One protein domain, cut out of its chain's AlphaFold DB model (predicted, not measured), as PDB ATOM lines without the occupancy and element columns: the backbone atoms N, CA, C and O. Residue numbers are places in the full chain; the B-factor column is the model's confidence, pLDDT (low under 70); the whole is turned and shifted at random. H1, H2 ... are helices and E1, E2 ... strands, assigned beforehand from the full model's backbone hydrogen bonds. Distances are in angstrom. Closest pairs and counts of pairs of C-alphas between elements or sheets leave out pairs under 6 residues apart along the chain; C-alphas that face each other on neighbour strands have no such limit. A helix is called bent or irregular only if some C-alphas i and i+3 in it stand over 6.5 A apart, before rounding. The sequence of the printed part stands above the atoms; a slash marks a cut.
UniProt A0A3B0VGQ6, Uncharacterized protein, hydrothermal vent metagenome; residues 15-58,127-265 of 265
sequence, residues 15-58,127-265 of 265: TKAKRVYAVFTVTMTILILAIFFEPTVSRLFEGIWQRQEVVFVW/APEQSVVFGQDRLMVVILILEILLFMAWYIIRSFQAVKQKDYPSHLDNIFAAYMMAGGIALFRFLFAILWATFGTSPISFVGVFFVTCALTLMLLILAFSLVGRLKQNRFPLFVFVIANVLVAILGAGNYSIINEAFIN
ATOM      1  N   THR A  15     213.867 270.484 221.645       84.12
ATOM      2  CA  THR A  15     214.142 271.193 222.902       84.12
ATOM      3  C   THR A  15     213.470 270.508 224.089       84.12
ATOM      4  O   THR A  15     214.101 270.339 225.139       84.12
ATOM      5  N   LYS A  16     212.222 270.054 223.921       87.94
ATOM      6  CA  LYS A  16     211.512 269.251 224.924       87.94
ATOM      7  C   LYS A  16     212.253 267.941 225.203       87.94
ATOM      8  O   LYS A  16     212.513 267.636 226.367       87.94
ATOM      9  N   ALA A  17     212.664 267.226 224.154       87.06
ATOM     10  CA  ALA A  17     213.397 265.967 224.279       87.06
ATOM     11  C   ALA A  17     214.704 266.119 225.060       87.06
ATOM     12  O   ALA A  17     214.940 265.386 226.019       87.06
ATOM     13  N   LYS A  18     215.505 267.140 224.733       87.94
ATOM     14  CA  LYS A  18     216.742 267.452 225.464       87.94
ATOM     15  C   LYS A  18     216.504 267.634 226.961       87.94
ATOM     16  O   LYS A  18     217.285 267.121 227.750       87.94
ATOM     17  N   ARG A  19     215.448 268.352 227.360       89.69
ATOM     18  CA  ARG A  19     215.140 268.604 228.780       89.69
ATOM     19  C   ARG A  19     214.703 267.337 229.506       89.69
ATOM     20  O   ARG A  19     215.221 267.062 230.580       89.69
ATOM     21  N   VAL A  20     213.783 266.571 228.920       91.38
ATOM     22  CA  VAL A  20     213.309 265.318 229.526       91.38
ATOM     23  C   VAL A  20     214.484 264.360 229.689       91.38
ATOM     24  O   VAL A  20     214.772 263.927 230.800       91.38
ATOM     25  N   TYR A  21     215.232 264.102 228.616       91.88
ATOM     26  CA  TYR A  21     216.360 263.176 228.670       91.88
ATOM     27  C   TYR A  21     217.470 263.652 229.601       91.88
ATOM     28  O   TYR A  21     218.079 262.817 230.261       91.88
ATOM     29  N   ALA A  22     217.703 264.964 229.716       90.06
ATOM     30  CA  ALA A  22     218.629 265.525 230.698       90.06
ATOM     31  C   ALA A  22     218.263 265.122 232.129       90.06
ATOM     32  O   ALA A  22     219.131 264.665 232.864       90.06
ATOM     33  N   VAL A  23     216.988 265.256 232.510       91.69
ATOM     34  CA  VAL A  23     216.518 264.908 233.859       91.69
ATOM     35  C   VAL A  23     216.762 263.428 234.140       91.69
ATOM     36  O   VAL A  23     217.423 263.101 235.119       91.69
ATOM     37  N   PHE A  24     216.316 262.539 233.251       91.19
ATOM     38  CA  PHE A  24     216.544 261.097 233.409       91.19
ATOM     39  C   PHE A  24     218.036 260.749 233.459       91.19
ATOM     40  O   PHE A  24     218.464 259.976 234.311       91.19
ATOM     41  N   THR A  25     218.839 261.361 232.587       90.38
ATOM     42  CA  THR A  25     220.290 261.152 232.529       90.38
ATOM     43  C   THR A  25     220.971 261.555 233.836       90.38
ATOM     44  O   THR A  25     221.768 260.790 234.372       90.38
ATOM     45  N   VAL A  26     220.648 262.736 234.371       90.81
ATOM     46  CA  VAL A  26     221.209 263.232 235.636       90.81
ATOM     47  C   VAL A  26     220.782 262.342 236.798       90.81
ATOM     48  O   VAL A  26     221.635 261.931 237.580       90.81
ATOM     49  N   THR A  27     219.499 261.978 236.883       89.81
ATOM     50  CA  THR A  27     218.992 261.080 237.931       89.81
ATOM     51  C   THR A  27     219.712 259.733 237.909       89.81
ATOM     52  O   THR A  27     220.188 259.273 238.945       89.81
ATOM     53  N   MET A  28     219.864 259.123 236.731       88.75
ATOM     54  CA  MET A  28     220.587 257.856 236.595       88.75
ATOM     55  C   MET A  28     222.087 258.013 236.872       88.75
ATOM     56  O   MET A  28     222.672 257.127 237.485       88.75
ATOM     57  N   THR A  29     222.706 259.142 236.509       89.44
ATOM     58  CA  THR A  29     224.108 259.433 236.864       89.44
ATOM     59  C   THR A  29     224.286 259.465 238.380       89.44
ATOM     60  O   THR A  29     225.203 258.835 238.900       89.44
ATOM     61  N   ILE A  30     223.408 260.173 239.095       89.44
ATOM     62  CA  ILE A  30     223.443 260.257 240.561       89.44
ATOM     63  C   ILE A  30     223.276 258.865 241.170       89.44
ATOM     64  O   ILE A  30     224.032 258.499 242.065       89.44
ATOM     65  N   LEU A  31     222.332 258.074 240.650       86.88
ATOM     66  CA  LEU A  31     222.108 256.705 241.101       86.88
ATOM     67  C   LEU A  31     223.358 255.835 240.914       86.88
ATOM     68  O   LEU A  31     223.793 255.191 241.863       86.88
ATOM     69  N   ILE A  32     223.961 255.867 239.718       86.25
ATOM     70  CA  ILE A  32     225.221 255.179 239.405       86.25
ATOM     71  C   ILE A  32     226.286 255.562 240.438       86.25
ATOM     72  O   ILE A  32     226.834 254.687 241.105       86.25
ATOM     73  N   LEU A  33     226.538 256.861 240.619       86.38
ATOM     74  CA  LEU A  33     227.550 257.349 241.559       86.38
ATOM     75  C   LEU A  33     227.275 256.893 242.999       86.38
ATOM     76  O   LEU A  33     228.209 256.487 243.685       86.38
ATOM     77  N   ALA A  34     226.015 256.896 243.440       83.69
ATOM     78  CA  ALA A  34     225.636 256.454 244.781       83.69
ATOM     79  C   ALA A  34     225.946 254.967 245.023       83.69
ATOM     80  O   ALA A  34     226.431 254.607 246.092       83.69
ATOM     81  N   ILE A  35     225.726 254.100 244.030       80.75
ATOM     82  CA  ILE A  35     226.017 252.660 244.154       80.75
ATOM     83  C   ILE A  35     227.519 252.382 244.138       80.75
ATOM     84  O   ILE A  35     227.981 251.460 244.806       80.75
ATOM     85  N   PHE A  36     228.282 253.141 243.349       78.56
ATOM     86  CA  PHE A  36     229.736 252.991 243.296       78.56
ATOM     87  C   PHE A  36     230.432 253.612 244.511       78.56
ATOM     88  O   PHE A  36     231.562 253.234 244.806       78.56
ATOM     89  N   PHE A  37     229.764 254.499 245.254       81.06
ATOM     90  CA  PHE A  37     230.346 255.162 246.417       81.06
ATOM     91  C   PHE A  37     230.830 254.175 247.486       81.06
ATOM     92  O   PHE A  37     232.000 254.218 247.849       81.06
ATOM     93  N   GLU A  38     229.976 253.252 247.940       76.56
ATOM     94  CA  GLU A  38     230.328 252.244 248.956       76.56
ATOM     95  C   GLU A  38     231.570 251.417 248.567       76.56
ATOM     96  O   GLU A  38     232.566 251.499 249.286       76.56
ATOM     97  N   PRO A  39     231.603 250.685 247.431       74.50
ATOM     98  CA  PRO A  39     232.777 249.892 247.069       74.50
ATOM     99  C   PRO A  39     234.026 250.752 246.840       74.50
ATOM    100  O   PRO A  39     235.128 250.313 247.164       74.50
ATOM    101  N   THR A  40     233.892 251.972 246.302       76.81
ATOM    102  CA  THR A  40     235.034 252.880 246.114       76.81
ATOM    103  C   THR A  40     235.611 253.350 247.448       76.81
ATOM    104  O   THR A  40     236.828 253.332 247.618       76.81
ATOM    105  N   VAL A  41     234.768 253.732 248.407       78.88
ATOM    106  CA  VAL A  41     235.207 254.157 249.743       78.88
ATOM    107  C   VAL A  41     235.848 252.988 250.490       78.88
ATOM    108  O   VAL A  41     236.976 253.135 250.961       78.88
ATOM    109  N   SER A  42     235.217 251.810 250.516       76.69
ATOM    110  CA  SER A  42     235.799 250.621 251.156       76.69
ATOM    111  C   SER A  42     237.164 250.266 250.549       76.69
ATOM    112  O   SER A  42     238.130 250.026 251.275       76.69
ATOM    113  N   ARG A  43     237.315 250.351 249.217       77.81
ATOM    114  CA  ARG A  43     238.615 250.141 248.553       77.81
ATOM    115  C   ARG A  43     239.686 251.124 249.018       77.81
ATOM    116  O   ARG A  43     240.820 250.706 249.232       77.81
ATOM    117  N   LEU A  44     239.346 252.410 249.115       79.56
ATOM    118  CA  LEU A  44     240.301 253.482 249.406       79.56
ATOM    119  C   LEU A  44     240.732 253.521 250.875       79.56
ATOM    120  O   LEU A  44     241.897 253.807 251.143       79.56
ATOM    121  N   PHE A  45     239.816 253.253 251.807       81.69
ATOM    122  CA  PHE A  45     240.078 253.412 253.241       81.69
ATOM    123  C   PHE A  45     240.378 252.099 253.963       81.69
ATOM    124  O   PHE A  45     241.203 252.086 254.871       81.69
ATOM    125  N   GLU A  46     239.736 251.002 253.565       77.00
ATOM    126  CA  GLU A  46     239.814 249.728 254.289       77.00
ATOM    127  C   GLU A  46     240.635 248.682 253.523       77.00
ATOM    128  O   GLU A  46     241.045 247.670 254.085       77.00
ATOM    129  N   GLY A  47     240.874 248.894 252.223       79.88
ATOM    130  CA  GLY A  47     241.577 247.945 251.349       79.88
ATOM    131  C   GLY A  47     240.789 246.661 251.051       79.88
ATOM    132  O   GLY A  47     241.143 245.925 250.127       79.88
ATOM    133  N   ILE A  48     239.690 246.434 251.769       79.69
ATOM    134  CA  ILE A  48     238.723 245.347 251.622       79.69
ATOM    135  C   ILE A  48     237.365 245.926 251.226       79.69
ATOM    136  O   ILE A  48     237.085 247.091 251.472       79.69
ATOM    137  N   TRP A  49     236.530 245.135 250.561       78.44
ATOM    138  CA  TRP A  49     235.124 245.482 250.377       78.44
ATOM    139  C   TRP A  49     234.290 244.468 251.115       78.44
ATOM    140  O   TRP A  49     234.262 243.298 250.745       78.44
ATOM    141  N   GLN A  50     233.632 244.922 252.170       74.06
ATOM    142  CA  GLN A  50     232.823 244.078 253.023       74.06
ATOM    143  C   GLN A  50     231.412 244.641 253.096       74.06
ATOM    144  O   GLN A  50     231.218 245.850 253.215       74.06
ATOM    145  N   ARG A  51     230.419 243.753 253.045       72.25
ATOM    146  CA  ARG A  51     229.038 244.088 253.389       72.25
ATOM    147  C   ARG A  51     228.532 243.062 254.387       72.25
ATOM    148  O   ARG A  51     228.437 241.881 254.061       72.25
ATOM    149  N   GLN A  52     228.200 243.528 255.592       74.94
ATOM    150  CA  GLN A  52     227.880 242.663 256.734       74.94
ATOM    151  C   GLN A  52     229.015 241.651 256.974       74.94
ATOM    152  O   GLN A  52     230.143 242.069 257.208       74.94
ATOM    153  N   GLU A  53     228.749 240.350 256.892       72.31
ATOM    154  CA  GLU A  53     229.735 239.287 257.129       72.31
ATOM    155  C   GLU A  53     230.461 238.831 255.848       72.31
ATOM    156  O   GLU A  53     231.391 238.030 255.912       72.31
ATOM    157  N   VAL A  54     230.070 239.346 254.675       70.62
ATOM    158  CA  VAL A  54     230.621 238.912 253.383       70.62
ATOM    159  C   VAL A  54     231.755 239.829 252.947       70.62
ATOM    160  O   VAL A  54     231.548 241.023 252.720       70.62
ATOM    161  N   VAL A  55     232.949 239.254 252.777       77.44
ATOM    162  CA  VAL A  55     234.122 239.931 252.209       77.44
ATOM    163  C   VAL A  55     234.213 239.620 250.717       77.44
ATOM    164  O   VAL A  55     234.393 238.472 250.307       77.44
ATOM    165  N   PHE A  56     234.109 240.657 249.893       76.38
ATOM    166  CA  PHE A  56     234.240 240.562 248.447       76.38
ATOM    167  C   PHE A  56     235.705 240.636 248.022       76.38
ATOM    168  O   PHE A  56     236.477 241.476 248.491       76.38
ATOM    169  N   VAL A  57     236.078 239.781 247.070       78.00
ATOM    170  CA  VAL A  57     237.440 239.752 246.527       78.00
ATOM    171  C   VAL A  57     237.647 240.890 245.530       78.00
ATOM    172  O   VAL A  57     236.911 241.022 244.545       78.00
ATOM    173  N   TRP A  58     238.697 241.675 245.764       77.81
ATOM    174  CA  TRP A  58     239.230 242.628 244.799       77.81
ATOM    175  C   TRP A  58     240.076 241.915 243.752       77.81
ATOM    176  O   TRP A  58     240.930 241.093 244.076       77.81
ATOM    177  N   ALA A 127     235.296 232.347 243.787       71.81
ATOM    178  CA  ALA A 127     234.343 231.509 244.506       71.81
ATOM    179  C   ALA A 127     232.967 232.210 244.647       71.81
ATOM    180  O   ALA A 127     232.914 233.441 244.749       71.81
ATOM    181  N   PRO A 128     231.836 231.483 244.586       67.44
ATOM    182  CA  PRO A 128     230.495 232.076 244.613       67.44
ATOM    183  C   PRO A 128     230.192 232.951 245.813       67.44
ATOM    184  O   PRO A 128     229.498 233.950 245.663       67.44
ATOM    185  N   GLU A 129     230.734 232.597 246.968       65.50
ATOM    186  CA  GLU A 129     230.479 233.271 248.239       65.50
ATOM    187  C   GLU A 129     231.229 234.610 248.316       65.50
ATOM    188  O   GLU A 129     230.818 235.530 249.015       65.50
ATOM    189  N   GLN A 130     232.317 234.728 247.553       65.44
ATOM    190  CA  GLN A 130     233.191 235.902 247.466       65.44
ATOM    191  C   GLN A 130     232.899 236.773 246.235       65.44
ATOM    192  O   GLN A 130     233.437 237.878 246.065       65.44
ATOM    193  N   SER A 131     232.057 236.266 245.336       61.59
ATOM    194  CA  SER A 131     231.572 236.985 244.174       61.59
ATOM    195  C   SER A 131     230.242 237.647 244.510       61.59
ATOM    196  O   SER A 131     229.346 237.023 245.052       61.59
ATOM    197  N   VAL A 132     230.057 238.901 244.094       58.97
ATOM    198  CA  VAL A 132     228.730 239.557 244.106       58.97
ATOM    199  C   VAL A 132     227.727 238.781 243.221       58.97
ATOM    200  O   VAL A 132     226.523 239.005 243.288       58.97
ATOM    201  N   VAL A 133     228.230 237.867 242.381       54.09
ATOM    202  CA  VAL A 133     227.468 236.943 241.541       54.09
ATOM    203  C   VAL A 133     227.407 235.573 242.233       54.09
ATOM    204  O   VAL A 133     228.292 234.727 242.056       54.09
ATOM    205  N   PHE A 134     226.371 235.377 243.049       56.34
ATOM    206  CA  PHE A 134     226.159 234.162 243.843       56.34
ATOM    207  C   PHE A 134     225.804 232.942 242.971       56.34
ATOM    208  O   PHE A 134     225.300 233.061 241.855       56.34
ATOM    209  N   GLY A 135     226.151 231.753 243.471       52.66
ATOM    210  CA  GLY A 135     226.561 230.592 242.669       52.66
ATOM    211  C   GLY A 135     225.536 229.906 241.773       52.66
ATOM    212  O   GLY A 135     225.955 229.307 240.787       52.66
ATOM    213  N   GLN A 136     224.238 229.994 242.062       57.09
ATOM    214  CA  GLN A 136     223.235 229.172 241.366       57.09
ATOM    215  C   GLN A 136     222.804 229.740 239.999       57.09
ATOM    216  O   GLN A 136     222.357 228.984 239.146       57.09
ATOM    217  N   ASP A 137     223.060 231.030 239.730       67.19
ATOM    218  CA  ASP A 137     222.562 231.730 238.529       67.19
ATOM    219  C   ASP A 137     223.654 232.252 237.585       67.19
ATOM    220  O   ASP A 137     223.364 232.988 236.641       67.19
ATOM    221  N   ARG A 138     224.926 231.908 237.815       70.12
ATOM    222  CA  ARG A 138     226.085 232.557 237.164       70.12
ATOM    223  C   ARG A 138     225.970 232.682 235.650       70.12
ATOM    224  O   ARG A 138     226.188 233.765 235.114       70.12
ATOM    225  N   LEU A 139     225.623 231.592 234.967       74.31
ATOM    226  CA  LEU A 139     225.491 231.587 233.512       74.31
ATOM    227  C   LEU A 139     224.384 232.540 233.048       74.31
ATOM    228  O   LEU A 139     224.580 233.291 232.097       74.31
ATOM    229  N   MET A 140     223.252 232.550 233.751       75.44
ATOM    230  CA  MET A 140     222.133 233.436 233.445       75.44
ATOM    231  C   MET A 140     222.526 234.899 233.617       75.44
ATOM    232  O   MET A 140     222.316 235.700 232.715       75.44
ATOM    233  N   VAL A 141     223.197 235.235 234.720       74.44
ATOM    234  CA  VAL A 141     223.720 236.589 234.959       74.44
ATOM    235  C   VAL A 141     224.662 237.041 233.848       74.44
ATOM    236  O   VAL A 141     224.554 238.167 233.366       74.44
ATOM    237  N   VAL A 142     225.580 236.168 233.426       78.50
ATOM    238  CA  VAL A 142     226.519 236.461 232.337       78.50
ATOM    239  C   VAL A 142     225.761 236.738 231.039       78.50
ATOM    240  O   VAL A 142     225.994 237.777 230.425       78.50
ATOM    241  N   ILE A 143     224.833 235.858 230.643       80.94
ATOM    242  CA  ILE A 143     224.021 236.018 229.423       80.94
ATOM    243  C   ILE A 143     223.265 237.348 229.450       80.94
ATOM    244  O   ILE A 143     223.276 238.084 228.468       80.94
ATOM    245  N   LEU A 144     222.663 237.678 230.586       79.38
ATOM    246  CA  LEU A 144     221.871 238.886 230.771       79.38
ATOM    247  C   LEU A 144     222.704 240.172 230.699       79.38
ATOM    248  O   LEU A 144     222.299 241.147 230.066       79.38
ATOM    249  N   ILE A 145     223.896 240.191 231.301       80.44
ATOM    250  CA  ILE A 145     224.796 241.345 231.174       80.44
ATOM    251  C   ILE A 145     225.273 241.481 229.724       80.44
ATOM    252  O   ILE A 145     225.261 242.585 229.180       80.44
ATOM    253  N   LEU A 146     225.640 240.372 229.072       84.75
ATOM    254  CA  LEU A 146     226.022 240.376 227.658       84.75
ATOM    255  C   LEU A 146     224.885 240.886 226.764       84.75
ATOM    256  O   LEU A 146     225.141 241.686 225.866       84.75
ATOM    257  N   GLU A 147     223.640 240.492 227.031       86.75
ATOM    258  CA  GLU A 147     222.456 240.999 226.335       86.75
ATOM    259  C   GLU A 147     222.365 242.529 226.445       86.75
ATOM    260  O   GLU A 147     222.261 243.215 225.424       86.75
ATOM    261  N   ILE A 148     222.470 243.089 227.657       86.00
ATOM    262  CA  ILE A 148     222.429 244.545 227.859       86.00
ATOM    263  C   ILE A 148     223.571 245.240 227.105       86.00
ATOM    264  O   ILE A 148     223.338 246.261 226.450       86.00
ATOM    265  N   LEU A 149     224.789 244.691 227.149       87.12
ATOM    266  CA  LEU A 149     225.940 245.244 226.427       87.12
ATOM    267  C   LEU A 149     225.722 245.228 224.907       87.12
ATOM    268  O   LEU A 149     226.044 246.210 224.231       87.12
ATOM    269  N   LEU A 150     225.131 244.158 224.366       89.38
ATOM    270  CA  LEU A 150     224.784 244.051 222.947       89.38
ATOM    271  C   LEU A 150     223.717 245.073 222.544       89.38
ATOM    272  O   LEU A 150     223.863 245.732 221.512       89.38
ATOM    273  N   PHE A 151     222.680 245.266 223.362       89.56
ATOM    274  CA  PHE A 151     221.683 246.307 223.112       89.56
ATOM    275  C   PHE A 151     222.289 247.704 223.166       89.56
ATOM    276  O   PHE A 151     222.039 248.516 222.273       89.56
ATOM    277  N   MET A 152     223.121 247.984 224.168       89.81
ATOM    278  CA  MET A 152     223.828 249.256 224.278       89.81
ATOM    279  C   MET A 152     224.665 249.521 223.018       89.81
ATOM    280  O   MET A 152     224.543 250.589 222.412       89.81
ATOM    281  N   ALA A 153     225.442 248.533 222.563       90.12
ATOM    282  CA  ALA A 153     226.213 248.620 221.325       90.12
ATOM    283  C   ALA A 153     225.313 248.861 220.098       90.12
ATOM    284  O   ALA A 153     225.612 249.728 219.273       90.12
ATOM    285  N   TRP A 154     224.182 248.157 219.997       92.38
ATOM    286  CA  TRP A 154     223.213 248.328 218.913       92.38
ATOM    287  C   TRP A 154     222.653 249.756 218.847       92.38
ATOM    288  O   TRP A 154     222.678 250.379 217.780       92.38
ATOM    289  N   TYR A 155     222.218 250.321 219.977       93.56
ATOM    290  CA  TYR A 155     221.751 251.708 220.042       93.56
ATOM    291  C   TYR A 155     222.864 252.709 219.710       93.56
ATOM    292  O   TYR A 155     222.624 253.681 218.993       93.56
ATOM    293  N   ILE A 156     224.099 252.469 220.149       92.25
ATOM    294  CA  ILE A 156     225.245 253.335 219.838       92.25
ATOM    295  C   ILE A 156     225.561 253.330 218.333       92.25
ATOM    296  O   ILE A 156     225.781 254.391 217.742       92.25
ATOM    297  N   ILE A 157     225.511 252.167 217.679       92.88
ATOM    298  CA  ILE A 157     225.686 252.053 216.223       92.88
ATOM    299  C   ILE A 157     224.572 252.806 215.486       92.88
ATOM    300  O   ILE A 157     224.859 253.605 214.588       92.88
ATOM    301  N   ARG A 158     223.307 252.609 215.879       93.81
ATOM    302  CA  ARG A 158     222.158 253.313 215.281       93.81
ATOM    303  C   ARG A 158     222.235 254.821 215.478       93.81
ATOM    304  O   ARG A 158     221.965 255.582 214.553       93.81
ATOM    305  N   SER A 159     222.661 255.251 216.658       93.56
ATOM    306  CA  SER A 159     222.936 256.648 216.969       93.56
ATOM    307  C   SER A 159     223.964 257.248 216.006       93.56
ATOM    308  O   SER A 159     223.748 258.331 215.459       93.56
ATOM    309  N   PHE A 160     225.058 256.536 215.738       91.12
ATOM    310  CA  PHE A 160     226.089 256.991 214.809       91.12
ATOM    311  C   PHE A 160     225.599 257.035 213.354       91.12
ATOM    312  O   PHE A 160     225.898 257.979 212.617       91.12
ATOM    313  N   GLN A 161     224.802 256.047 212.938       93.69
ATOM    314  CA  GLN A 161     224.142 256.048 211.629       93.69
ATOM    315  C   GLN A 161     223.192 257.245 211.477       93.69
ATOM    316  O   GLN A 161     223.229 257.917 210.447       93.69
ATOM    317  N   ALA A 162     222.420 257.571 212.516       92.81
ATOM    318  CA  ALA A 162     221.531 258.730 212.527       92.81
ATOM    319  C   ALA A 162     222.308 260.051 212.371       92.81
ATOM    320  O   ALA A 162     221.928 260.902 211.568       92.81
ATOM    321  N   VAL A 163     223.469 260.195 213.028       90.81
ATOM    322  CA  VAL A 163     224.356 261.362 212.831       90.81
ATOM    323  C   VAL A 163     224.826 261.479 211.381       90.81
ATOM    324  O   VAL A 163     224.801 262.577 210.823       90.81
ATOM    325  N   LYS A 164     225.224 260.368 210.743       91.25
ATOM    326  CA  LYS A 164     225.620 260.362 209.321       91.25
ATOM    327  C   LYS A 164     224.479 260.797 208.399       91.25
ATOM    328  O   LYS A 164     224.725 261.483 207.411       91.25
ATOM    329  N   GLN A 165     223.247 260.436 208.749       93.69
ATOM    330  CA  GLN A 165     222.029 260.804 208.024       93.69
ATOM    331  C   GLN A 165     221.503 262.203 208.388       93.69
ATOM    332  O   GLN A 165     220.516 262.646 207.810       93.69
ATOM    333  N   LYS A 166     222.170 262.921 209.306       90.25
ATOM    334  CA  LYS A 166     221.731 264.212 209.870       90.25
ATOM    335  C   LYS A 166     220.390 264.139 210.624       90.25
ATOM    336  O   LYS A 166     219.771 265.173 210.861       90.25
ATOM    337  N   ASP A 167     219.986 262.950 211.060       91.25
ATOM    338  CA  ASP A 167     218.825 262.722 211.922       91.25
ATOM    339  C   ASP A 167     219.235 262.868 213.399       91.25
ATOM    340  O   ASP A 167     219.484 261.906 214.134       91.25
ATOM    341  N   TYR A 168     219.374 264.121 213.831       88.19
ATOM    342  CA  TYR A 168     219.736 264.452 215.210       88.19
ATOM    343  C   TYR A 168     218.680 264.051 216.249       88.19
ATOM    344  O   TYR A 168     219.077 263.627 217.340       88.19
ATOM    345  N   PRO A 169     217.367 264.146 215.962       90.25
ATOM    346  CA  PRO A 169     216.357 263.609 216.854       90.25
ATOM    347  C   PRO A 169     216.573 262.113 217.124       90.25
ATOM    348  O   PRO A 169     216.621 261.712 218.289       90.25
ATOM    349  N   SER A 170     216.723 261.266 216.104       91.44
ATOM    350  CA  SER A 170     216.947 259.829 216.335       91.44
ATOM    351  C   SER A 170     218.295 259.547 216.992       91.44
ATOM    352  O   SER A 170     218.379 258.661 217.840       91.44
ATOM    353  N   HIS A 171     219.350 260.302 216.669       92.12
ATOM    354  CA  HIS A 171     220.626 260.211 217.389       92.12
ATOM    355  C   HIS A 171     220.430 260.369 218.905       92.12
ATOM    356  O   HIS A 171     220.918 259.545 219.680       92.12
ATOM    357  N   LEU A 172     219.680 261.396 219.312       91.00
ATOM    358  CA  LEU A 172     219.421 261.693 220.714       91.00
ATOM    359  C   LEU A 172     218.636 260.567 221.410       91.00
ATOM    360  O   LEU A 172     219.029 260.153 222.497       91.00
ATOM    361  N   ASP A 173     217.585 260.039 220.774       94.00
ATOM    362  CA  ASP A 173     216.791 258.921 221.315       94.00
ATOM    363  C   ASP A 173     217.647 257.667 221.521       94.00
ATOM    364  O   ASP A 173     217.559 257.012 222.558       94.00
ATOM    365  N   ASN A 174     218.512 257.349 220.553       93.81
ATOM    366  CA  ASN A 174     219.370 256.170 220.620       93.81
ATOM    367  C   ASN A 174     220.466 256.310 221.693       93.81
ATOM    368  O   ASN A 174     220.718 255.356 222.425       93.81
ATOM    369  N   ILE A 175     221.105 257.482 221.832       91.50
ATOM    370  CA  ILE A 175     222.069 257.719 222.927       91.50
ATOM    371  C   ILE A 175     221.376 257.644 224.284       91.50
ATOM    372  O   ILE A 175     221.913 257.028 225.205       91.50
ATOM    373  N   PHE A 176     220.190 258.244 224.407       92.88
ATOM    374  CA  PHE A 176     219.406 258.178 225.632       92.88
ATOM    375  C   PHE A 176     219.058 256.729 225.992       92.88
ATOM    376  O   PHE A 176     219.288 256.315 227.126       92.88
ATOM    377  N   ALA A 177     218.594 255.931 225.025       93.38
ATOM    378  CA  ALA A 177     218.290 254.521 225.242       93.38
ATOM    379  C   ALA A 177     219.515 253.712 225.687       93.38
ATOM    380  O   ALA A 177     219.442 253.004 226.690       93.38
ATOM    381  N   ALA A 178     220.651 253.865 224.995       91.44
ATOM    382  CA  ALA A 178     221.905 253.210 225.366       91.44
ATOM    383  C   ALA A 178     222.332 253.566 226.799       91.44
ATOM    384  O   ALA A 178     222.702 252.689 227.577       91.44
ATOM    385  N   TYR A 179     222.236 254.848 227.161       89.88
ATOM    386  CA  TYR A 179     222.585 255.324 228.494       89.88
ATOM    387  C   TYR A 179     221.645 254.780 229.577       89.88
ATOM    388  O   TYR A 179     222.106 254.323 230.619       89.88
ATOM    389  N   MET A 180     220.333 254.772 229.327       90.56
ATOM    390  CA  MET A 180     219.351 254.200 230.253       90.56
ATOM    391  C   MET A 180     219.554 252.698 230.454       90.56
ATOM    392  O   MET A 180     219.383 252.220 231.570       90.56
ATOM    393  N   MET A 181     219.951 251.961 229.413       88.00
ATOM    394  CA  MET A 181     220.276 250.535 229.518       88.00
ATOM    395  C   MET A 181     221.523 250.288 230.368       88.00
ATOM    396  O   MET A 181     221.489 249.446 231.264       88.00
ATOM    397  N   ALA A 182     222.586 251.072 230.165       83.00
ATOM    398  CA  ALA A 182     223.765 251.036 231.034       83.00
ATOM    399  C   ALA A 182     223.404 251.393 232.489       83.00
ATOM    400  O   ALA A 182     223.803 250.709 233.431       83.00
ATOM    401  N   GLY A 183     222.580 252.428 232.672       83.62
ATOM    402  CA  GLY A 183     222.044 252.819 233.972       83.62
ATOM    403  C   GLY A 183     221.140 251.755 234.601       83.62
ATOM    404  O   GLY A 183     221.094 251.653 235.824       83.62
ATOM    405  N   GLY A 184     220.469 250.927 233.801       83.75
ATOM    406  CA  GLY A 184     219.697 249.777 234.265       83.75
ATOM    407  C   GLY A 184     220.554 248.813 235.084       83.75
ATOM    408  O   GLY A 184     220.147 248.415 236.168       83.75
ATOM    409  N   ILE A 185     221.790 248.527 234.665       78.25
ATOM    410  CA  ILE A 185     222.719 247.675 235.435       78.25
ATOM    411  C   ILE A 185     223.012 248.281 236.815       78.25
ATOM    412  O   ILE A 185     223.088 247.573 237.822       78.25
ATOM    413  N   ALA A 186     223.149 249.602 236.888       79.44
ATOM    414  CA  ALA A 186     223.308 250.284 238.162       79.44
ATOM    415  C   ALA A 186     222.024 250.190 239.003       79.44
ATOM    416  O   ALA A 186     222.084 249.790 240.162       79.44
ATOM    417  N   LEU A 187     220.852 250.441 238.413       81.69
ATOM    418  CA  LEU A 187     219.564 250.267 239.089       81.69
ATOM    419  C   LEU A 187     219.390 248.844 239.643       81.69
ATOM    420  O   LEU A 187     218.966 248.692 240.785       81.69
ATOM    421  N   PHE A 188     219.803 247.819 238.896       80.12
ATOM    422  CA  PHE A 188     219.852 246.437 239.365       80.12
ATOM    423  C   PHE A 188     220.687 246.303 240.640       80.12
ATOM    424  O   PHE A 188     220.208 245.792 241.653       80.12
ATOM    425  N   ARG A 189     221.925 246.813 240.623       75.88
ATOM    426  CA  ARG A 189     222.825 246.757 241.784       75.88
ATOM    427  C   ARG A 189     222.295 247.554 242.974       75.88
ATOM    428  O   ARG A 189     222.490 247.129 244.109       75.88
ATOM    429  N   PHE A 190     221.628 248.677 242.726       79.94
ATOM    430  CA  PHE A 190     220.986 249.483 243.762       79.94
ATOM    431  C   PHE A 190     219.838 248.739 244.435       79.94
ATOM    432  O   PHE A 190     219.816 248.625 245.657       79.94
ATOM    433  N   LEU A 191     218.913 248.195 243.642       80.00
ATOM    434  CA  LEU A 191     217.782 247.421 244.149       80.00
ATOM    435  C   LEU A 191     218.271 246.200 244.921       80.00
ATOM    436  O   LEU A 191     217.793 245.942 246.021       80.00
ATOM    437  N   PHE A 192     219.278 245.503 244.393       77.12
ATOM    438  CA  PHE A 192     219.911 244.390 245.088       77.12
ATOM    439  C   PHE A 192     220.528 244.821 246.428       77.12
ATOM    440  O   PHE A 192     220.345 244.141 247.435       77.12
ATOM    441  N   ALA A 193     221.213 245.968 246.475       75.94
ATOM    442  CA  ALA A 193     221.784 246.498 247.711       75.94
ATOM    443  C   ALA A 193     220.720 246.869 248.753       75.94
ATOM    444  O   ALA A 193     220.891 246.540 249.925       75.94
ATOM    445  N   ILE A 194     219.614 247.494 248.336       78.75
ATOM    446  CA  ILE A 194     218.485 247.809 249.225       78.75
ATOM    447  C   ILE A 194     217.848 246.532 249.764       78.75
ATOM    448  O   ILE A 194     217.612 246.428 250.967       78.75
ATOM    449  N   LEU A 195     217.571 245.561 248.889       76.94
ATOM    450  CA  LEU A 195     216.981 244.285 249.289       76.94
ATOM    451  C   LEU A 195     217.876 243.567 250.295       76.94
ATOM    452  O   LEU A 195     217.372 243.091 251.309       76.94
ATOM    453  N   TRP A 196     219.192 243.578 250.064       75.88
ATOM    454  CA  TRP A 196     220.149 243.025 251.013       75.88
ATOM    455  C   TRP A 196     220.092 243.739 252.367       75.88
ATOM    456  O   TRP A 196     219.989 243.107 253.415       75.88
ATOM    457  N   ALA A 197     220.141 245.070 252.364       76.38
ATOM    458  CA  ALA A 197     220.112 245.855 253.595       76.38
ATOM    459  C   ALA A 197     218.799 245.686 254.383       76.38
ATOM    460  O   ALA A 197     218.812 245.766 255.607       76.38
ATOM    461  N   THR A 198     217.682 245.448 253.690       78.06
ATOM    462  CA  THR A 198     216.343 245.363 254.298       78.06
ATOM    463  C   THR A 198     216.015 243.958 254.797       78.06
ATOM    464  O   THR A 198     215.430 243.808 255.865       78.06
ATOM    465  N   PHE A 199     216.374 242.927 254.027       72.75
ATOM    466  CA  PHE A 199     215.953 241.543 254.272       72.75
ATOM    467  C   PHE A 199     217.118 240.592 254.597       72.75
ATOM    468  O   PHE A 199     216.885 239.401 254.783       72.75
ATOM    469  N   GLY A 200     218.357 241.090 254.681       68.44
ATOM    470  CA  GLY A 200     219.560 240.259 254.793       68.44
ATOM    471  C   GLY A 200     219.945 239.649 253.444       68.44
ATOM    472  O   GLY A 200     219.572 240.173 252.399       68.44
ATOM    473  N   THR A 201     220.679 238.536 253.433       60.34
ATOM    474  CA  THR A 201     220.913 237.751 252.210       60.34
ATOM    475  C   THR A 201     219.567 237.396 251.562       60.34
ATOM    476  O   THR A 201     218.834 236.527 252.027       60.34
ATOM    477  N   SER A 202     219.202 238.161 250.529       49.19
ATOM    478  CA  SER A 202     217.830 238.237 250.023       49.19
ATOM    479  C   SER A 202     217.353 236.889 249.460       49.19
ATOM    480  O   SER A 202     218.076 236.289 248.664       49.19
ATOM    481  N   PRO A 203     216.119 236.445 249.775       44.97
ATOM    482  CA  PRO A 203     215.514 235.244 249.190       44.97
ATOM    483  C   PRO A 203     215.076 235.433 247.725       44.97
ATOM    484  O   PRO A 203     214.604 234.489 247.094       44.97
ATOM    485  N   ILE A 204     215.189 236.644 247.167       52.31
ATOM    486  CA  ILE A 204     214.881 236.909 245.757       52.31
ATOM    487  C   ILE A 204     216.076 236.465 244.910       52.31
ATOM    488  O   ILE A 204     217.174 237.006 245.067       52.31
ATOM    489  N   SER A 205     215.853 235.521 243.988       63.00
ATOM    490  CA  SER A 205     216.881 235.091 243.037       63.00
ATOM    491  C   SER A 205     217.426 236.295 242.264       63.00
ATOM    492  O   SER A 205     216.689 237.227 241.924       63.00
ATOM    493  N   PHE A 206     218.726 236.295 241.971       65.44
ATOM    494  CA  PHE A 206     219.375 237.367 241.206       65.44
ATOM    495  C   PHE A 206     218.622 237.632 239.892       65.44
ATOM    496  O   PHE A 206     218.428 238.778 239.481       65.44
ATOM    497  N   VAL A 207     218.127 236.554 239.284       67.75
ATOM    498  CA  VAL A 207     217.262 236.549 238.102       67.75
ATOM    499  C   VAL A 207     215.985 237.376 238.313       67.75
ATOM    500  O   VAL A 207     215.624 238.180 237.455       67.75
ATOM    501  N   GLY A 208     215.323 237.254 239.466       71.56
ATOM    502  CA  GLY A 208     214.146 238.056 239.809       71.56
ATOM    503  C   GLY A 208     214.449 239.556 239.884       71.56
ATOM    504  O   GLY A 208     213.745 240.362 239.272       71.56
ATOM    505  N   VAL A 209     215.535 239.942 240.565       74.25
ATOM    506  CA  VAL A 209     215.959 241.357 240.650       74.25
ATOM    507  C   VAL A 209     216.337 241.901 239.268       74.25
ATOM    508  O   VAL A 209     216.064 243.063 238.947       74.25
ATOM    509  N   PHE A 210     216.905 241.054 238.410       75.88
ATOM    510  CA  PHE A 210     217.204 241.411 237.032       75.88
ATOM    511  C   PHE A 210     215.935 241.694 236.217       75.88
ATOM    512  O   PHE A 210     215.834 242.761 235.612       75.88
ATOM    513  N   PHE A 211     214.931 240.810 236.239       79.06
ATOM    514  CA  PHE A 211     213.683 241.044 235.499       79.06
ATOM    515  C   PHE A 211     212.948 242.294 235.971       79.06
ATOM    516  O   PHE A 211     212.453 243.063 235.143       79.06
ATOM    517  N   VAL A 212     212.938 242.546 237.282       82.50
ATOM    518  CA  VAL A 212     212.421 243.802 237.845       82.50
ATOM    519  C   VAL A 212     213.181 244.998 237.272       82.50
ATOM    520  O   VAL A 212     212.568 245.987 236.869       82.50
ATOM    521  N   THR A 213     214.505 244.904 237.155       85.88
ATOM    522  CA  THR A 213     215.330 245.968 236.570       85.88
ATOM    523  C   THR A 213     215.032 246.182 235.089       85.88
ATOM    524  O   THR A 213     214.898 247.330 234.661       85.88
ATOM    525  N   CYS A 214     214.902 245.121 234.294       85.19
ATOM    526  CA  CYS A 214     214.557 245.243 232.878       85.19
ATOM    527  C   CYS A 214     213.164 245.837 232.685       85.19
ATOM    528  O   CYS A 214     212.996 246.724 231.848       85.19
ATOM    529  N   ALA A 215     212.193 245.434 233.508       87.75
ATOM    530  CA  ALA A 215     210.862 246.029 233.518       87.75
ATOM    531  C   ALA A 215     210.914 247.522 233.878       87.75
ATOM    532  O   ALA A 215     210.319 248.339 233.177       87.75
ATOM    533  N   LEU A 216     211.667 247.906 234.913       88.56
ATOM    534  CA  LEU A 216     211.857 249.310 235.294       88.56
ATOM    535  C   LEU A 216     212.558 250.111 234.197       88.56
ATOM    536  O   LEU A 216     212.092 251.188 233.839       88.56
ATOM    537  N   THR A 217     213.627 249.578 233.614       90.12
ATOM    538  CA  THR A 217     214.359 250.220 232.513       90.12
ATOM    539  C   THR A 217     213.439 250.433 231.313       90.12
ATOM    540  O   THR A 217     213.381 251.534 230.766       90.12
ATOM    541  N   LEU A 218     212.649 249.420 230.950       92.50
ATOM    542  CA  LEU A 218     211.641 249.511 229.897       92.50
ATOM    543  C   LEU A 218     210.567 250.559 230.220       92.50
ATOM    544  O   LEU A 218     210.247 251.379 229.361       92.50
ATOM    545  N   MET A 219     210.031 250.571 231.443       91.81
ATOM    546  CA  MET A 219     209.035 251.557 231.877       91.81
ATOM    547  C   MET A 219     209.592 252.983 231.842       91.81
ATOM    548  O   MET A 219     208.905 253.886 231.368       91.81
ATOM    549  N   LEU A 220     210.840 253.192 232.269       91.38
ATOM    550  CA  LEU A 220     211.509 254.494 232.206       91.38
ATOM    551  C   LEU A 220     211.717 254.946 230.754       91.38
ATOM    552  O   LEU A 220     211.482 256.114 230.445       91.38
ATOM    553  N   LEU A 221     212.087 254.033 229.849       92.69
ATOM    554  CA  LEU A 221     212.192 254.324 228.415       92.69
ATOM    555  C   LEU A 221     210.831 254.670 227.800       92.69
ATOM    556  O   LEU A 221     210.714 255.677 227.102       92.69
ATOM    557  N   ILE A 222     209.791 253.879 228.083       95.00
ATOM    558  CA  ILE A 222     208.422 254.143 227.617       95.00
ATOM    559  C   ILE A 222     207.945 255.500 228.132       95.00
ATOM    560  O   ILE A 222     207.410 256.288 227.350       95.00
ATOM    561  N   LEU A 223     208.158 255.798 229.415       92.88
ATOM    562  CA  LEU A 223     207.785 257.070 230.025       92.88
ATOM    563  C   LEU A 223     208.523 258.231 229.357       92.88
ATOM    564  O   LEU A 223     207.882 259.175 228.902       92.88
ATOM    565  N   ALA A 224     209.849 258.153 229.234       91.81
ATOM    566  CA  ALA A 224     210.650 259.201 228.614       91.81
ATOM    567  C   ALA A 224     210.232 259.451 227.155       91.81
ATOM    568  O   ALA A 224     209.981 260.598 226.780       91.81
ATOM    569  N   PHE A 225     210.066 258.395 226.351       93.75
ATOM    570  CA  PHE A 225     209.612 258.515 224.962       93.75
ATOM    571  C   PHE A 225     208.168 259.010 224.841       93.75
ATOM    572  O   PHE A 225     207.856 259.758 223.914       93.75
ATOM    573  N   SER A 226     207.291 258.652 225.777       92.62
ATOM    574  CA  SER A 226     205.921 259.180 225.847       92.62
ATOM    575  C   SER A 226     205.914 260.674 226.156       92.62
ATOM    576  O   SER A 226     205.254 261.441 225.456       92.62
ATOM    577  N   LEU A 227     206.700 261.112 227.146       91.38
ATOM    578  CA  LEU A 227     206.796 262.518 227.549       91.38
ATOM    579  C   LEU A 227     207.281 263.415 226.406       91.38
ATOM    580  O   LEU A 227     206.842 264.562 226.292       91.38
ATOM    581  N   VAL A 228     208.143 262.902 225.527       90.19
ATOM    582  CA  VAL A 228     208.634 263.644 224.357       90.19
ATOM    583  C   VAL A 228     207.786 263.433 223.096       90.19
ATOM    584  O   VAL A 228     208.074 264.046 222.078       90.19
ATOM    585  N   GLY A 229     206.741 262.596 223.147       88.56
ATOM    586  CA  GLY A 229     205.862 262.312 222.005       88.56
ATOM    587  C   GLY A 229     206.472 261.396 220.937       88.56
ATOM    588  O   GLY A 229     205.980 261.358 219.811       88.56
ATOM    589  N   ARG A 230     207.535 260.648 221.270       91.00
ATOM    590  CA  ARG A 230     208.333 259.843 220.324       91.00
ATOM    591  C   ARG A 230     208.227 258.329 220.530       91.00
ATOM    592  O   ARG A 230     209.016 257.558 219.979       91.00
ATOM    593  N   LEU A 231     207.244 257.874 221.310       91.31
ATOM    594  CA  LEU A 231     207.043 256.445 221.585       91.31
ATOM    595  C   LEU A 231     206.765 255.639 220.305       91.31
ATOM    596  O   LEU A 231     207.297 254.545 220.140       91.31
ATOM    597  N   LYS A 232     205.978 256.183 219.365       91.56
ATOM    598  CA  LYS A 232     205.630 255.482 218.112       91.56
ATOM    599  C   LYS A 232     206.863 255.185 217.251       91.56
ATOM    600  O   LYS A 232     206.929 254.118 216.647       91.56
ATOM    601  N   GLN A 233     207.831 256.096 217.221       89.88
ATOM    602  CA  GLN A 233     209.086 255.964 216.480       89.88
ATOM    603  C   GLN A 233     210.033 254.960 217.155       89.88
ATOM    604  O   GLN A 233     210.780 254.260 216.474       89.88
ATOM    605  N   ASN A 234     209.946 254.831 218.482       92.00
ATOM    606  CA  ASN A 234     210.807 253.959 219.282       92.00
ATOM    607  C   ASN A 234     210.179 252.591 219.626       92.00
ATOM    608  O   ASN A 234     210.829 251.760 220.254       92.00
ATOM    609  N   ARG A 235     208.952 252.301 219.168       92.31
ATOM    610  CA  ARG A 235     208.224 251.056 219.492       92.31
ATOM    611  C   ARG A 235     208.958 249.776 219.089       92.31
ATOM    612  O   ARG A 235     208.972 248.823 219.851       92.31
ATOM    613  N   PHE A 236     209.563 249.749 217.900       92.12
ATOM    614  CA  PHE A 236     210.255 248.562 217.396       92.12
ATOM    615  C   PHE A 236     211.506 248.246 218.231       92.12
ATOM    616  O   PHE A 236     211.608 247.119 218.703       92.12
ATOM    617  N   PRO A 237     212.411 249.210 218.505       89.19
ATOM    618  CA  PRO A 237     213.507 248.991 219.446       89.19
ATOM    619  C   PRO A 237     213.074 248.470 220.824       89.19
ATOM    620  O   PRO A 237     213.688 247.539 221.340       89.19
ATOM    621  N   LEU A 238     212.000 249.027 221.393       91.44
ATOM    622  CA  LEU A 238     211.461 248.568 222.676       91.44
ATOM    623  C   LEU A 238     210.898 247.147 222.589       91.44
ATOM    624  O   LEU A 238     211.120 246.341 223.486       91.44
ATOM    625  N   PHE A 239     210.202 246.822 221.500       92.56
ATOM    626  CA  PHE A 239     209.683 245.480 221.261       92.56
ATOM    627  C   PHE A 239     210.810 244.450 221.138       92.56
ATOM    628  O   PHE A 239     210.735 243.397 221.762       92.56
ATOM    629  N   VAL A 240     211.883 244.763 220.404       90.50
ATOM    630  CA  VAL A 240     213.064 243.887 220.301       90.50
ATOM    631  C   VAL A 240     213.691 243.653 221.678       90.50
ATOM    632  O   VAL A 240     214.017 242.515 221.999       90.50
ATOM    633  N   PHE A 241     213.796 244.696 222.511       89.88
ATOM    634  CA  PHE A 241     214.273 244.563 223.891       89.88
ATOM    635  C   PHE A 241     213.390 243.624 224.723       89.88
ATOM    636  O   PHE A 241     213.907 242.729 225.385       89.88
ATOM    637  N   VAL A 242     212.062 243.764 224.644       90.81
ATOM    638  CA  VAL A 242     211.122 242.863 225.334       90.81
ATOM    639  C   VAL A 242     211.293 241.419 224.871       90.81
ATOM    640  O   VAL A 242     211.415 240.529 225.706       90.81
ATOM    641  N   ILE A 243     211.320 241.178 223.558       91.00
ATOM    642  CA  ILE A 243     211.447 239.824 223.008       91.00
ATOM    643  C   ILE A 243     212.767 239.181 223.428       91.00
ATOM    644  O   ILE A 243     212.759 238.024 223.833       91.00
ATOM    645  N   ALA A 244     213.878 239.915 223.383       88.12
ATOM    646  CA  ALA A 244     215.168 239.388 223.816       88.12
ATOM    647  C   ALA A 244     215.153 238.983 225.302       88.12
ATOM    648  O   ALA A 244     215.508 237.850 225.618       88.12
ATOM    649  N   ASN A 245     214.592 239.823 226.177       84.94
ATOM    650  CA  ASN A 245     214.472 239.504 227.602       84.94
ATOM    651  C   ASN A 245     213.551 238.298 227.853       84.94
ATOM    652  O   ASN A 245     213.838 237.469 228.712       84.94
ATOM    653  N   VAL A 246     212.452 238.173 227.099       85.62
ATOM    654  CA  VAL A 246     211.560 237.003 227.169       85.62
ATOM    655  C   VAL A 246     212.285 235.739 226.706       85.62
ATOM    656  O   VAL A 246     212.164 234.701 227.350       85.62
ATOM    657  N   LEU A 247     213.067 235.811 225.627       85.38
ATOM    658  CA  LEU A 247     213.862 234.679 225.151       85.38
ATOM    659  C   LEU A 247     214.889 234.247 226.198       85.38
ATOM    660  O   LEU A 247     214.999 233.053 226.466       85.38
ATOM    661  N   VAL A 248     215.588 235.189 226.837       82.19
ATOM    662  CA  VAL A 248     216.524 234.837 227.909       82.19
ATOM    663  C   VAL A 248     215.796 234.266 229.128       82.19
ATOM    664  O   VAL A 248     216.267 233.285 229.699       82.19
ATOM    665  N   ALA A 249     214.609 234.774 229.474       78.88
ATOM    666  CA  ALA A 249     213.772 234.185 230.520       78.88
ATOM    667  C   ALA A 249     213.403 232.725 230.230       78.88
ATOM    668  O   ALA A 249     213.525 231.874 231.109       78.88
ATOM    669  N   ILE A 250     212.997 232.424 228.994       78.81
ATOM    670  CA  ILE A 250     212.641 231.065 228.562       78.81
ATOM    671  C   ILE A 250     213.869 230.150 228.599       78.81
ATOM    672  O   ILE A 250     213.803 229.053 229.154       78.81
ATOM    673  N   LEU A 251     215.002 230.604 228.053       74.06
ATOM    674  CA  LEU A 251     216.258 229.848 228.069       74.06
ATOM    675  C   LEU A 251     216.757 229.607 229.503       74.06
ATOM    676  O   LEU A 251     217.310 228.549 229.801       74.06
ATOM    677  N   GLY A 252     216.534 230.562 230.405       67.25
ATOM    678  CA  GLY A 252     216.886 230.424 231.812       67.25
ATOM    679  C   GLY A 252     215.991 229.489 232.596       67.25
ATOM    680  O   GLY A 252     216.507 228.685 233.371       67.25
ATOM    681  N   ALA A 253     214.684 229.528 232.349       61.97
ATOM    682  CA  ALA A 253     213.742 228.583 232.935       61.97
ATOM    683  C   ALA A 253     214.043 227.136 232.503       61.97
ATOM    684  O   ALA A 253     214.014 226.236 233.339       61.97
ATOM    685  N   GLY A 254     214.403 226.919 231.230       58.03
ATOM    686  CA  GLY A 254     214.763 225.593 230.710       58.03
ATOM    687  C   GLY A 254     216.063 225.025 231.293       58.03
ATOM    688  O   GLY A 254     216.156 223.827 231.534       58.03
ATOM    689  N   ASN A 255     217.058 225.868 231.582       55.69
ATOM    690  CA  ASN A 255     218.289 225.412 232.241       55.69
ATOM    691  C   ASN A 255     218.081 225.105 233.732       55.69
ATOM    692  O   ASN A 255     218.716 224.193 234.253       55.69
ATOM    693  N   TYR A 256     217.173 225.813 234.412       52.03
ATOM    694  CA  TYR A 256     216.850 225.539 235.816       52.03
ATOM    695  C   TYR A 256     216.224 224.157 236.022       52.03
ATOM    696  O   TYR A 256     216.566 223.480 236.990       52.03
ATOM    697  N   SER A 257     215.340 223.717 235.120       50.44
ATOM    698  CA  SER A 257     214.730 222.383 235.204       50.44
ATOM    699  C   SER A 257     215.738 221.264 234.927       50.44
ATOM    700  O   SER A 257     215.765 220.283 235.659       50.44
ATOM    701  N   ILE A 258     216.620 221.443 233.936       47.69
ATOM    702  CA  ILE A 258     217.628 220.437 233.554       47.69
ATOM    703  C   ILE A 258     218.712 220.293 234.633       47.69
ATOM    704  O   ILE A 258     219.148 219.184 234.933       47.69
ATOM    705  N   ILE A 259     219.139 221.403 235.246       46.94
ATOM    706  CA  ILE A 259     220.122 221.372 236.337       46.94
ATOM    707  C   ILE A 259     219.508 220.731 237.590       46.94
ATOM    708  O   ILE A 259     220.157 219.893 238.205       46.94
ATOM    709  N   ASN A 260     218.253 221.035 237.944       44.00
ATOM    710  CA  ASN A 260     217.603 220.379 239.088       44.00
ATOM    711  C   ASN A 260     217.449 218.861 238.890       44.00
ATOM    712  O   ASN A 260     217.670 218.102 239.828       44.00
ATOM    713  N   GLU A 261     217.125 218.398 237.681       42.09
ATOM    714  CA  GLU A 261     217.019 216.959 237.388       42.09
ATOM    715  C   GLU A 261     218.367 216.222 237.445       42.09
ATOM    716  O   GLU A 261     218.404 215.042 237.794       42.09
ATOM    717  N   ALA A 262     219.476 216.910 237.155       43.66
ATOM    718  CA  ALA A 262     220.826 216.344 237.192       43.66
ATOM    719  C   ALA A 262     221.449 216.273 238.601       43.66
ATOM    720  O   ALA A 262     222.449 215.585 238.775       43.66
ATOM    721  N   PHE A 263     220.892 216.987 239.588       41.03
ATOM    722  CA  PHE A 263     221.371 216.993 240.981       41.03
ATOM    723  C   PHE A 263     220.423 216.284 241.967       41.03
ATOM    724  O   PHE A 263     220.779 216.115 243.133       41.03
ATOM    725  N   ILE A 264     219.225 215.886 241.523       45.94
ATOM    726  CA  ILE A 264     218.250 215.107 242.313       45.94
ATOM    727  C   ILE A 264     218.342 213.593 242.004       45.94
ATOM    728  O   ILE A 264     217.746 212.787 242.719       45.94
ATOM    729  N   ASN A 265     219.137 213.193 241.006       38.25
ATOM    730  CA  ASN A 265     219.482 211.796 240.699       38.25
ATOM    731  C   ASN A 265     220.978 211.542 240.902       38.25
ATOM    732  O   ASN A 265     221.330 210.372 241.168       38.25
TER     733      ASN A 265
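AT A GLANCE: This is residues 15 to 58 and 127 to 265 of the 265 residues of an uncharacterized protein of hydrothermal vent metagenome (UniProt A0A3B0VGQ6). Five long helices make an up-and-down bundle, each running against the one before it: H3 and H4 lie in the middle, H1 and H5 on opposite sides, and H2 packs on H3. A tiny antiparallel strand hairpin, E1 and E2, sits by the last part of H1, and residues 260 to 265 stick out. The printed part has 183 residues, ordered H1 E1 E2 H2 H3 H4 H5, and is mostly helix. It is compact, with a radius of gyration of the C-alphas of 18.6 A and spans of 56 by 46 by 27 A.

HOW THE PARTS SIT: E1, residues 49 to 51, and E2, 54 to 56, form a hairpin; N 56 and O 49 are within hydrogen-bond range at 2.8 A. The closest C-alphas of E1 and H1, residues 15 to 45, are Trp 49 and Ser 42, 5.2 A. H1 touches H3, residues 168 to 199, at Ile 32 and Ala 186, 5.4 A, with a steep tilt of 39 degrees, the same way. H3 and H2, residues 138 to 164, form a helical hairpin, closest at C-alphas 171 and 159, 4.3 A. H4, residues 206 to 227, touches H3 at Thr 213 and Phe 188, 5.3 A. H5, residues 231 to 263, touches H4 at Leu 231 and Phe 225, 4.7 A, with a shallow tilt of 6 degrees, opposite ways. H1 and H5 are apart. Every O i to N i+4 pair is within hydrogen-bond range in H2 and H4; H1 has 25 of 27, H3 26 of 28, H5 27 of 29.

IN THESE COORDINATES: H1 begins at C-alpha 15 (214.142, 271.193, 222.902) and spans 43.7 A; H2 spans 39.4 A, H3 45.4 A and H4 31.3 A. H5, 46.2 A, ends at C-alpha 263 (221.371, 216.993, 240.981); it is irregular, with C-alphas 233 and 236 7.5 A apart.

THE WHOLE: The farthest C-alphas, Thr 15 and Asn 265, are 62.2 A apart. Residues 59 to 126 are not printed, and C-alphas 58 and 127 are 12.1 A apart across the cut. Of the links printed whole, none is long. The model's pLDDT is under 70 at residues 128 to 137, 200 to 207 and 252 to 265.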